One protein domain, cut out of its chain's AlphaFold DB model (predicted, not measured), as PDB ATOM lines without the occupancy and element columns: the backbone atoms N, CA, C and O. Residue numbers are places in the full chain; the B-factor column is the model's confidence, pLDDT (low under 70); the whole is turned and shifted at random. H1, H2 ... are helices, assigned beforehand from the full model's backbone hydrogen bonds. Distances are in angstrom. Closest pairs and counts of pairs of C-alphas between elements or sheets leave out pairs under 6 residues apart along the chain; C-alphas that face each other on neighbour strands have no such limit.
ATOM      1  N   ILE A  35     112.555 172.735 175.591       90.19
ATOM      2  CA  ILE A  35     111.197 172.304 175.949       90.19
ATOM      3  C   ILE A  35     110.237 172.401 174.755       90.19
ATOM      4  O   ILE A  35     109.349 171.566 174.607       90.19
ATOM      5  N   GLU A  36     110.421 173.390 173.881       94.12
ATOM      6  CA  GLU A  36     109.604 173.573 172.682       94.12
ATOM      7  C   GLU A  36     109.917 172.496 171.646       94.12
ATOM      8  O   GLU A  36     109.002 171.910 171.067       94.12
ATOM      9  N   GLU A  37     111.196 172.151 171.495       91.31
ATOM     10  CA  GLU A  37     111.642 171.021 170.675       91.31
ATOM     11  C   GLU A  37     111.081 169.690 171.193       91.31
ATOM     12  O   GLU A  37     110.582 168.877 170.406       91.31
ATOM     13  N   ALA A  38     111.071 169.488 172.515       92.38
ATOM     14  CA  ALA A  38     110.459 168.320 173.145       92.38
ATOM     15  C   ALA A  38     108.953 168.247 172.848       92.38
ATOM     16  O   ALA A  38     108.452 167.215 172.395       92.38
ATOM     17  N   PHE A  39     108.221 169.353 173.030       94.44
ATOM     18  CA  PHE A  39     106.796 169.411 172.699       94.44
ATOM     19  C   PHE A  39     106.532 169.180 171.212       94.44
ATOM     20  O   PHE A  39     105.556 168.507 170.872       94.44
ATOM     21  N   ASN A  40     107.373 169.713 170.326       94.75
ATOM     22  CA  ASN A  40     107.262 169.480 168.893       94.75
ATOM     23  C   ASN A  40     107.466 167.997 168.560       94.75
ATOM     24  O   ASN A  40     106.635 167.414 167.866       94.75
ATOM     25  N   THR A  41     108.499 167.365 169.121       95.00
ATOM     26  CA  THR A  41     108.787 165.934 168.943       95.00
ATOM     27  C   THR A  41     107.610 165.079 169.408       95.00
ATOM     28  O   THR A  41     107.074 164.275 168.647       95.00
ATOM     29  N   VAL A  42     107.120 165.312 170.624       95.69
ATOM     30  CA  VAL A  42     105.980 164.577 171.188       95.69
ATOM     31  C   VAL A  42     104.710 164.749 170.344       95.69
ATOM     32  O   VAL A  42     103.988 163.785 170.095       95.69
ATOM     33  N   LYS A  43     104.414 165.966 169.874       95.06
ATOM     34  CA  LYS A  43     103.188 166.235 169.107       95.06
ATOM     35  C   LYS A  43     103.266 165.740 167.666       95.06
ATOM     36  O   LYS A  43     102.280 165.197 167.179       95.06
ATOM     37  N   ARG A  44     104.390 165.969 166.982       95.62
ATOM     38  CA  ARG A  44     104.545 165.732 165.537       95.62
ATOM     39  C   ARG A  44     105.154 164.375 165.225       95.62
ATOM     40  O   ARG A  44     104.564 163.642 164.442       95.62
ATOM     41  N   LEU A  45     106.292 164.038 165.834       94.31
ATOM     42  CA  LEU A  45     106.977 162.767 165.578       94.31
ATOM     43  C   LEU A  45     106.239 161.604 166.243       94.31
ATOM     44  O   LEU A  45     105.984 160.593 165.599       94.31
ATOM     45  N   LEU A  46     105.867 161.766 167.516       94.12
ATOM     46  CA  LEU A  46     105.198 160.712 168.290       94.12
ATOM     47  C   LEU A  46     103.666 160.743 168.172       94.12
ATOM     48  O   LEU A  46     102.980 159.896 168.737       94.12
ATOM     49  N   GLY A  47     103.116 161.714 167.439       93.62
ATOM     50  CA  GLY A  47     101.701 161.742 167.071       93.62
ATOM     51  C   GLY A  47     100.724 162.146 168.178       93.62
ATOM     52  O   GLY A  47      99.519 161.977 167.986       93.62
ATOM     53  N   LEU A  48     101.178 162.728 169.301       94.62
ATOM     54  CA  LEU A  48     100.276 163.140 170.393       94.62
ATOM     55  C   LEU A  48      99.256 164.213 169.974       94.62
ATOM     56  O   LEU A  48      98.268 164.425 170.673       94.62
ATOM     57  N   SER A  49      99.449 164.890 168.835       93.50
ATOM     58  CA  SER A  49      98.435 165.804 168.294       93.50
ATOM     59  C   SER A  49      97.111 165.113 167.956       93.50
ATOM     60  O   SER A  49      96.092 165.789 167.858       93.50
ATOM     61  N   ASN A  50      97.121 163.789 167.778       92.81
ATOM     62  CA  ASN A  50      95.949 162.994 167.443       92.81
ATOM     63  C   ASN A  50      95.579 162.099 168.633       92.81
ATOM     64  O   ASN A  50      96.140 161.020 168.817       92.81
ATOM     65  N   LEU A  51      94.629 162.550 169.450       92.19
ATOM     66  CA  LEU A  51      94.085 161.743 170.540       92.19
ATOM     67  C   LEU A  51      93.064 160.748 169.988       92.19
ATOM     68  O   LEU A  51      92.158 161.130 169.250       92.19
ATOM     69  N   TRP A  52      93.205 159.470 170.340       87.69
ATOM     70  CA  TRP A  52      92.316 158.409 169.837       87.69
ATOM     71  C   TRP A  52      91.260 157.974 170.846       87.69
ATOM     72  O   TRP A  52      90.275 157.332 170.489       87.69
ATOM     73  N   LYS A  53      91.475 158.282 172.125       87.38
ATOM     74  CA  LYS A  53      90.536 157.971 173.200       87.38
ATOM     75  C   LYS A  53      89.742 159.220 173.561       87.38
ATOM     76  O   LYS A  53      90.311 160.296 173.693       87.38
ATOM     77  N   THR A  54      88.439 159.051 173.762       86.00
ATOM     78  CA  THR A  54      87.526 160.133 174.175       86.00
ATOM     79  C   THR A  54      87.306 160.170 175.690       86.00
ATOM     80  O   THR A  54      86.766 161.142 176.206       86.00
ATOM     81  N   SER A  55      87.712 159.121 176.417       95.88
ATOM     82  CA  SER A  55      87.682 159.104 177.882       95.88
ATOM     83  C   SER A  55      88.897 159.822 178.465       95.88
ATOM     84  O   SER A  55      89.996 159.742 177.916       95.88
ATOM     85  N   ILE A  56      88.709 160.477 179.613       94.94
ATOM     86  CA  ILE A  56      89.787 161.177 180.326       94.94
ATOM     87  C   ILE A  56      90.933 160.209 180.647       94.94
ATOM     88  O   ILE A  56      92.080 160.509 180.324       94.94
ATOM     89  N   ASP A  57      90.625 159.025 181.178       96.00
ATOM     90  CA  ASP A  57      91.635 158.010 181.508       96.00
ATOM     91  C   ASP A  57      92.414 157.546 180.273       96.00
ATOM     92  O   ASP A  57      93.630 157.374 180.316       96.00
ATOM     93  N   GLY A  58      91.729 157.391 179.134       95.19
ATOM     94  CA  GLY A  58      92.366 157.002 177.880       95.19
ATOM     95  C   GLY A  58      93.284 158.092 177.324       95.19
ATOM     96  O   GLY A  58      94.374 157.786 176.845       95.19
ATOM     97  N   VAL A  59      92.875 159.360 177.428       95.31
ATOM     98  CA  VAL A  59      93.714 160.511 177.060       95.31
ATOM     99  C   VAL A  59      94.933 160.604 177.975       95.31
ATOM    100  O   VAL A  59      96.050 160.768 177.489       95.31
ATOM    101  N   GLN A  60      94.747 160.455 179.288       96.38
ATOM    102  CA  GLN A  60      95.852 160.459 180.248       96.38
ATOM    103  C   GLN A  60      96.840 159.332 179.956       96.38
ATOM    104  O   GLN A  60      98.040 159.587 179.888       96.38
ATOM    105  N   LEU A  61      96.351 158.112 179.716       96.12
ATOM    106  CA  LEU A  61      97.197 156.981 179.349       96.12
ATOM    107  C   LEU A  61      98.008 157.277 178.082       96.12
ATOM    108  O   LEU A  61      99.212 157.034 178.067       96.12
ATOM    109  N   GLN A  62      97.383 157.844 177.045       95.69
ATOM    110  CA  GLN A  62      98.082 158.214 175.812       95.69
ATOM    111  C   GLN A  62      99.175 159.266 176.069       95.69
ATOM    112  O   GLN A  62     100.289 159.128 175.560       95.69
ATOM    113  N   ILE A  63      98.895 160.285 176.889       96.12
ATOM    114  CA  ILE A  63      99.879 161.308 177.277       96.12
ATOM    115  C   ILE A  63     101.054 160.670 178.025       96.12
ATOM    116  O   ILE A  63     102.210 160.912 177.671       96.12
ATOM    117  N   TRP A  64     100.778 159.841 179.034       96.75
ATOM    118  CA  TRP A  64     101.810 159.192 179.842       96.75
ATOM    119  C   TRP A  64     102.659 158.220 179.025       96.75
ATOM    120  O   TRP A  64     103.883 158.270 179.119       96.75
ATOM    121  N   ALA A  65     102.033 157.401 178.179       95.94
ATOM    122  CA  ALA A  65     102.732 156.482 177.289       95.94
ATOM    123  C   ALA A  65     103.636 157.235 176.303       95.94
ATOM    124  O   ALA A  65     104.804 156.884 176.142       95.94
ATOM    125  N   THR A  66     103.139 158.319 175.700       96.25
ATOM    126  CA  THR A  66     103.940 159.114 174.758       96.25
ATOM    127  C   THR A  66     105.102 159.812 175.463       96.25
ATOM    128  O   THR A  66     106.212 159.854 174.934       96.25
ATOM    129  N   ARG A  67     104.883 160.328 176.680       95.56
ATOM    130  CA  ARG A  67     105.949 160.917 177.499       95.56
ATOM    131  C   ARG A  67     107.014 159.881 177.856       95.56
ATOM    132  O   ARG A  67     108.195 160.189 177.752       95.56
ATOM    133  N   LEU A  68     106.605 158.679 178.261       96.81
ATOM    134  CA  LEU A  68     107.521 157.583 178.570       96.81
ATOM    135  C   LEU A  68     108.370 157.219 177.346       96.81
ATOM    136  O   LEU A  68     109.590 157.133 177.453       96.81
ATOM    137  N   PHE A  69     107.734 157.073 176.183       95.62
ATOM    138  CA  PHE A  69     108.432 156.756 174.941       95.62
ATOM    139  C   PHE A  69     109.410 157.860 174.519       95.62
ATOM    140  O   PHE A  69     110.533 157.561 174.128       95.62
ATOM    141  N   TYR A  70     109.031 159.133 174.664       96.06
ATOM    142  CA  TYR A  70     109.944 160.256 174.442       96.06
ATOM    143  C   TYR A  70     111.182 160.186 175.347       96.06
ATOM    144  O   TYR A  70     112.293 160.369 174.860       96.06
ATOM    145  N   THR A  71     111.010 159.897 176.642       95.88
ATOM    146  CA  THR A  71     112.143 159.762 177.572       95.88
ATOM    147  C   THR A  71     113.088 158.643 177.144       95.88
ATOM    148  O   THR A  71     114.292 158.861 177.110       95.88
ATOM    149  N   VAL A  72     112.552 157.478 176.762       96.06
ATOM    150  CA  VAL A  72     113.361 156.356 176.256       96.06
ATOM    151  C   VAL A  72     114.110 156.756 174.985       96.06
ATOM    152  O   VAL A  72     115.284 156.448 174.841       96.06
ATOM    153  N   LEU A  73     113.462 157.480 174.069       95.56
ATOM    154  CA  LEU A  73     114.101 157.932 172.834       95.56
ATOM    155  C   LEU A  73     115.274 158.890 173.099       95.56
ATOM    156  O   LEU A  73     116.291 158.809 172.415       95.56
ATOM    157  N   VAL A  74     115.133 159.786 174.080       95.44
ATOM    158  CA  VAL A  74     116.215 160.685 174.512       95.44
ATOM    159  C   VAL A  74     117.362 159.899 175.140       95.44
ATOM    160  O   VAL A  74     118.503 160.153 174.781       95.44
ATOM    161  N   ASP A  75     117.061 158.943 176.017       96.25
ATOM    162  CA  ASP A  75     118.058 158.094 176.685       96.25
ATOM    163  C   ASP A  75     118.874 157.270 175.676       96.25
ATOM    164  O   ASP A  75     120.102 157.274 175.698       96.25
ATOM    165  N   VAL A  76     118.205 156.659 174.692       95.06
ATOM    166  CA  VAL A  76     118.894 155.963 173.594       95.06
ATOM    167  C   VAL A  76     119.708 156.943 172.745       95.06
ATOM    168  O   VAL A  76     120.806 156.608 172.312       95.06
ATOM    169  N   GLY A  77     119.199 158.151 172.496       95.50
ATOM    170  CA  GLY A  77     119.949 159.189 171.786       95.50
ATOM    171  C   GLY A  77     121.226 159.611 172.501       95.50
ATOM    172  O   GLY A  77     122.237 159.804 171.835       95.50
ATOM    173  N   ASP A  78     121.189 159.709 173.828       95.94
ATOM    174  CA  ASP A  78     122.348 160.005 174.674       95.94
ATOM    175  C   ASP A  78     123.381 158.878 174.591       95.94
ATOM    176  O   ASP A  78     124.534 159.121 174.244       95.94
ATOM    177  N   ALA A  79     122.941 157.624 174.730       96.50
ATOM    178  CA  ALA A  79     123.816 156.462 174.582       96.50
ATOM    179  C   ALA A  79     124.462 156.371 173.182       96.50
ATOM    180  O   ALA A  79     125.631 156.014 173.056       96.50
ATOM    181  N   VAL A  80     123.725 156.713 172.117       95.00
ATOM    182  CA  VAL A  80     124.286 156.772 170.754       95.00
ATOM    183  C   VAL A  80     125.270 157.934 170.602       95.00
ATOM    184  O   VAL A  80     126.282 157.777 169.920       95.00
ATOM    185  N   ALA A  81     124.991 159.091 171.208       96.94
ATOM    186  CA  ALA A  81     125.897 160.238 171.197       96.94
ATOM    187  C   ALA A  81     127.252 159.869 171.818       96.94
ATOM    188  O   ALA A  81     128.296 160.116 171.210       96.94
ATOM    189  N   ASP A  82     127.209 159.204 172.975       97.12
ATOM    190  CA  ASP A  82     128.386 158.724 173.695       97.12
ATOM    191  C   ASP A  82     129.175 157.695 172.876       97.12
ATOM    192  O   ASP A  82     130.387 157.840 172.717       97.12
ATOM    193  N   GLU A  83     128.497 156.702 172.294       96.19
ATOM    194  CA  GLU A  83     129.140 155.649 171.496       96.19
ATOM    195  C   GLU A  83     129.815 156.204 170.230       96.19
ATOM    196  O   GLU A  83     130.892 155.763 169.833       96.19
ATOM    197  N   VAL A  84     129.200 157.200 169.586       94.94
ATOM    198  CA  VAL A  84     129.735 157.834 168.369       94.94
ATOM    199  C   VAL A  84     130.741 158.951 168.699       94.94
ATOM    200  O   VAL A  84     131.471 159.411 167.820       94.94
ATOM    201  N   GLY A  85     130.824 159.381 169.961       96.19
ATOM    202  CA  GLY A  85     131.730 160.435 170.416       96.19
ATOM    203  C   GLY A  85     131.333 161.833 169.935       96.19
ATOM    204  O   GLY A  85     132.201 162.683 169.716       96.19
ATOM    205  N   VAL A  86     130.035 162.079 169.741       95.94
ATOM    206  CA  VAL A  86     129.499 163.381 169.317       95.94
ATOM    207  C   VAL A  86     128.612 163.989 170.401       95.94
ATOM    208  O   VAL A  86     127.949 163.267 171.135       95.94
ATOM    209  N   PRO A  87     128.546 165.324 170.507       92.88
ATOM    210  CA  PRO A  87     127.576 165.985 171.371       92.88
ATOM    211  C   PRO A  87     126.123 165.581 171.054       92.88
ATOM    212  O   PRO A  87     125.742 165.486 169.885       92.88
ATOM    213  N   PHE A  88     125.288 165.406 172.087       89.94
ATOM    214  CA  PHE A  88     123.878 165.008 171.943       89.94
ATOM    215  C   PHE A  88     123.062 165.932 171.023       89.94
ATOM    216  O   PHE A  88     122.155 165.480 170.329       89.94
ATOM    217  N   ASP A  89     123.378 167.226 170.969       88.50
ATOM    218  CA  ASP A  89     122.720 168.197 170.086       88.50
ATOM    219  C   ASP A  89     122.950 167.930 168.587       88.50
ATOM    220  O   ASP A  89     122.241 168.494 167.755       88.50
ATOM    221  N   GLN A  90     123.884 167.040 168.232       91.38
ATOM    222  CA  GLN A  90     124.087 166.560 166.862       91.38
ATOM    223  C   GLN A  90     123.272 165.298 166.536       91.38
ATOM    224  O   GLN A  90     123.180 164.912 165.368       91.38
ATOM    225  N   ILE A  91     122.649 164.657 167.532       93.62
ATOM    226  CA  ILE A  91     121.823 163.463 167.333       93.62
ATOM    227  C   ILE A  91     120.400 163.857 166.930       93.62
ATOM    228  O   ILE A  91     119.673 164.547 167.643       93.62
ATOM    229  N   SER A  92     119.952 163.349 165.779       92.88
ATOM    230  CA  SER A  92     118.564 163.500 165.342       92.88
ATOM    231  C   SER A  92     117.674 162.426 165.974       92.88
ATOM    232  O   SER A  92     117.680 161.271 165.544       92.88
ATOM    233  N   LEU A  93     116.839 162.823 166.942       93.00
ATOM    234  CA  LEU A  93     115.838 161.933 167.551       93.00
ATOM    235  C   LEU A  93     114.849 161.363 166.522       93.00
ATOM    236  O   LEU A  93     114.376 160.238 166.666       93.00
ATOM    237  N   GLU A  94     114.552 162.111 165.459       93.50
ATOM    238  CA  GLU A  94     113.712 161.628 164.365       93.50
ATOM    239  C   GLU A  94     114.370 160.473 163.603       93.50
ATOM    240  O   GLU A  94     113.718 159.461 163.334       93.50
ATOM    241  N   MET A  95     115.656 160.602 163.267       94.38
ATOM    242  CA  MET A  95     116.393 159.527 162.600       94.38
ATOM    243  C   MET A  95     116.549 158.316 163.503       94.38
ATOM    244  O   MET A  95     116.383 157.195 163.031       94.38
ATOM    245  N   LEU A  96     116.769 158.531 164.797       93.81
ATOM    246  CA  LEU A  96     116.854 157.452 165.769       93.81
ATOM    247  C   LEU A  96     115.525 156.693 165.875       93.81
ATOM    248  O   LEU A  96     115.503 155.472 165.746       93.81
ATOM    249  N   HIS A  97     114.401 157.409 165.970       93.44
ATOM    250  CA  HIS A  97     113.064 156.813 165.956       93.44
ATOM    251  C   HIS A  97     112.809 155.975 164.693       93.44
ATOM    252  O   HIS A  97     112.335 154.843 164.777       93.44
ATOM    253  N   ARG A  98     113.156 156.497 163.507       91.62
ATOM    254  CA  ARG A  98     113.041 155.743 162.244       91.62
ATOM    255  C   ARG A  98     114.002 154.548 162.194       91.62
ATOM    256  O   ARG A  98     113.657 153.507 161.636       91.62
ATOM    257  N   GLY A  99     115.183 154.691 162.786       91.50
ATOM    258  CA  GLY A  99     116.208 153.658 162.893       91.50
ATOM    259  C   GLY A  99     115.751 152.447 163.704       91.50
ATOM    260  O   GLY A  99     116.050 151.328 163.303       91.50
ATOM    261  N   ILE A 100     114.949 152.642 164.759       89.56
ATOM    262  CA  ILE A 100     114.383 151.540 165.566       89.56
ATOM    263  C   ILE A 100     113.614 150.549 164.682       89.56
ATOM    264  O   ILE A 100     113.788 149.337 164.807       89.56
ATOM    265  N   TYR A 101     112.797 151.049 163.749       86.69
ATOM    266  CA  TYR A 101     112.068 150.191 162.815       86.69
ATOM    267  C   TYR A 101     113.018 149.388 161.917       86.69
ATOM    268  O   TYR A 101     112.857 148.177 161.772       86.69
ATOM    269  N   GLN A 102     114.029 150.048 161.343       87.12
ATOM    270  CA  GLN A 102     115.006 149.393 160.467       87.12
ATOM    271  C   GLN A 102     115.815 148.329 161.215       87.12
ATOM    272  O   GLN A 102     116.009 147.231 160.697       87.12
ATOM    273  N   PHE A 103     116.224 148.626 162.449       88.00
ATOM    274  CA  PHE A 103     116.902 147.682 163.327       88.00
ATOM    275  C   PHE A 103     116.035 146.450 163.599       88.00
ATOM    276  O   PHE A 103     116.498 145.329 163.409       88.00
ATOM    277  N   GLY A 104     114.764 146.639 163.965       88.94
ATOM    278  CA  GLY A 104     113.842 145.528 164.210       88.94
ATOM    279  C   GLY A 104     113.638 144.640 162.977       88.94
ATOM    280  O   GLY A 104     113.649 143.414 163.085       88.94
ATOM    281  N   VAL A 105     113.513 145.243 161.788       89.31
ATOM    282  CA  VAL A 105     113.404 144.506 160.518       89.31
ATOM    283  C   VAL A 105     114.684 143.731 160.199       89.31
ATOM    284  O   VAL A 105     114.596 142.602 159.721       89.31
ATOM    285  N   ALA A 106     115.860 144.319 160.428       90.12
ATOM    286  CA  ALA A 106     117.139 143.652 160.199       90.12
ATOM    287  C   ALA A 106     117.351 142.491 161.180       90.12
ATOM    288  O   ALA A 106     117.695 141.394 160.750       90.12
ATOM    289  N   TYR A 107     117.070 142.710 162.467       90.12
ATOM    290  CA  TYR A 107     117.173 141.692 163.511       90.12
ATOM    291  C   TYR A 107     116.256 140.495 163.235       90.12
ATOM    292  O   TYR A 107     116.682 139.359 163.366       90.12
ATOM    293  N   GLY A 108     115.018 140.729 162.785       84.75
ATOM    294  CA  GLY A 108     114.080 139.646 162.460       84.75
ATOM    295  C   GLY A 108     114.399 138.861 161.180       84.75
ATOM    296  O   GLY A 108     113.756 137.848 160.921       84.75
ATOM    297  N   LYS A 109     115.346 139.332 160.357       84.81
ATOM    298  CA  LYS A 109     115.829 138.635 159.151       84.81
ATOM    299  C   LYS A 109     117.126 137.846 159.394       84.81
ATOM    300  O   LYS A 109     117.574 137.183 158.458       84.81
ATOM    301  N   GLY A 110     117.718 137.964 160.587       55.47
ATOM    302  CA  GLY A 110     118.894 137.220 161.046       55.47
ATOM    303  C   GLY A 110     118.503 136.000 161.860       55.47
ATOM    304  O   GLY A 110     117.743 136.176 162.837       55.47
TER     305      GLY A 110
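What this domain is: This is residues 35 to 110 of the 110 residues of the protein "DDE_Tnp_1 domain-containing protein" of Cyanobacteria bacterium UBA11049 (UniProt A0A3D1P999). One long helix, H2, is the beam of this model, and two shorter helices, H1 and H3, pack on the same side of it near its middle, H1 with its last turns and H3 with its first, both steeply angled to the beam. H1 comes in from one edge of the beam and H3 runs out beyond the other, where residues 101 to 110 stick out. The printed part has 76 residues with three named helices, in the order H1, H2, H3, and no named strand; the class is all helix. The whole is loose, with a radius of gyration of the C-alphas of 14.5 A, and flat, spanning 43 by 35 by 16 A.

How they stand to each other: H1, residues 35 to 45, touches H2, residues 56 to 84, with residues 66 to 70 of H2 alone. Their closest C-alphas, of Val 42 and Tyr 70, are 6.7 A apart, and their lines are only just about perpendicular, at 73 degrees. H3, residues 93 to 107, touches H2 with residues 93 to 97 alone, and H2 touches H3 with residues 73 to 77 alone. The closest C-alphas, of Gly 77 and Leu 93, are 6.5 A apart, and the lines are about perpendicular, at 83 degrees. H1 and H3 are close but not clearly touching, with the C-alphas of Leu 45 and Glu 94 closest at 6.9 A; they run the same way at a steep tilt of 42 degrees. In H1 and H2 every O i to N i+4 pair is within hydrogen-bond range, in H3 10 of 11.

Where its parts are: H1 begins at C-alpha 35 (111.197, 172.304, 175.949) and is 14.7 A long from first to last C-alpha. H2 begins at C-alpha 56 (89.787, 161.177, 180.326) and is 41.8 A long. H3 is 20.7 A long and ends at C-alpha 107 (117.173, 141.692, 163.511).

The domain as a whole: The two C-alphas farthest apart, of Ser 55 and Gly 85, are 44.7 A apart. The printed part has no cut, and both links are short. The mean pLDDT of the printed part is 92.9, and residue 110, the chain's last, is under 70.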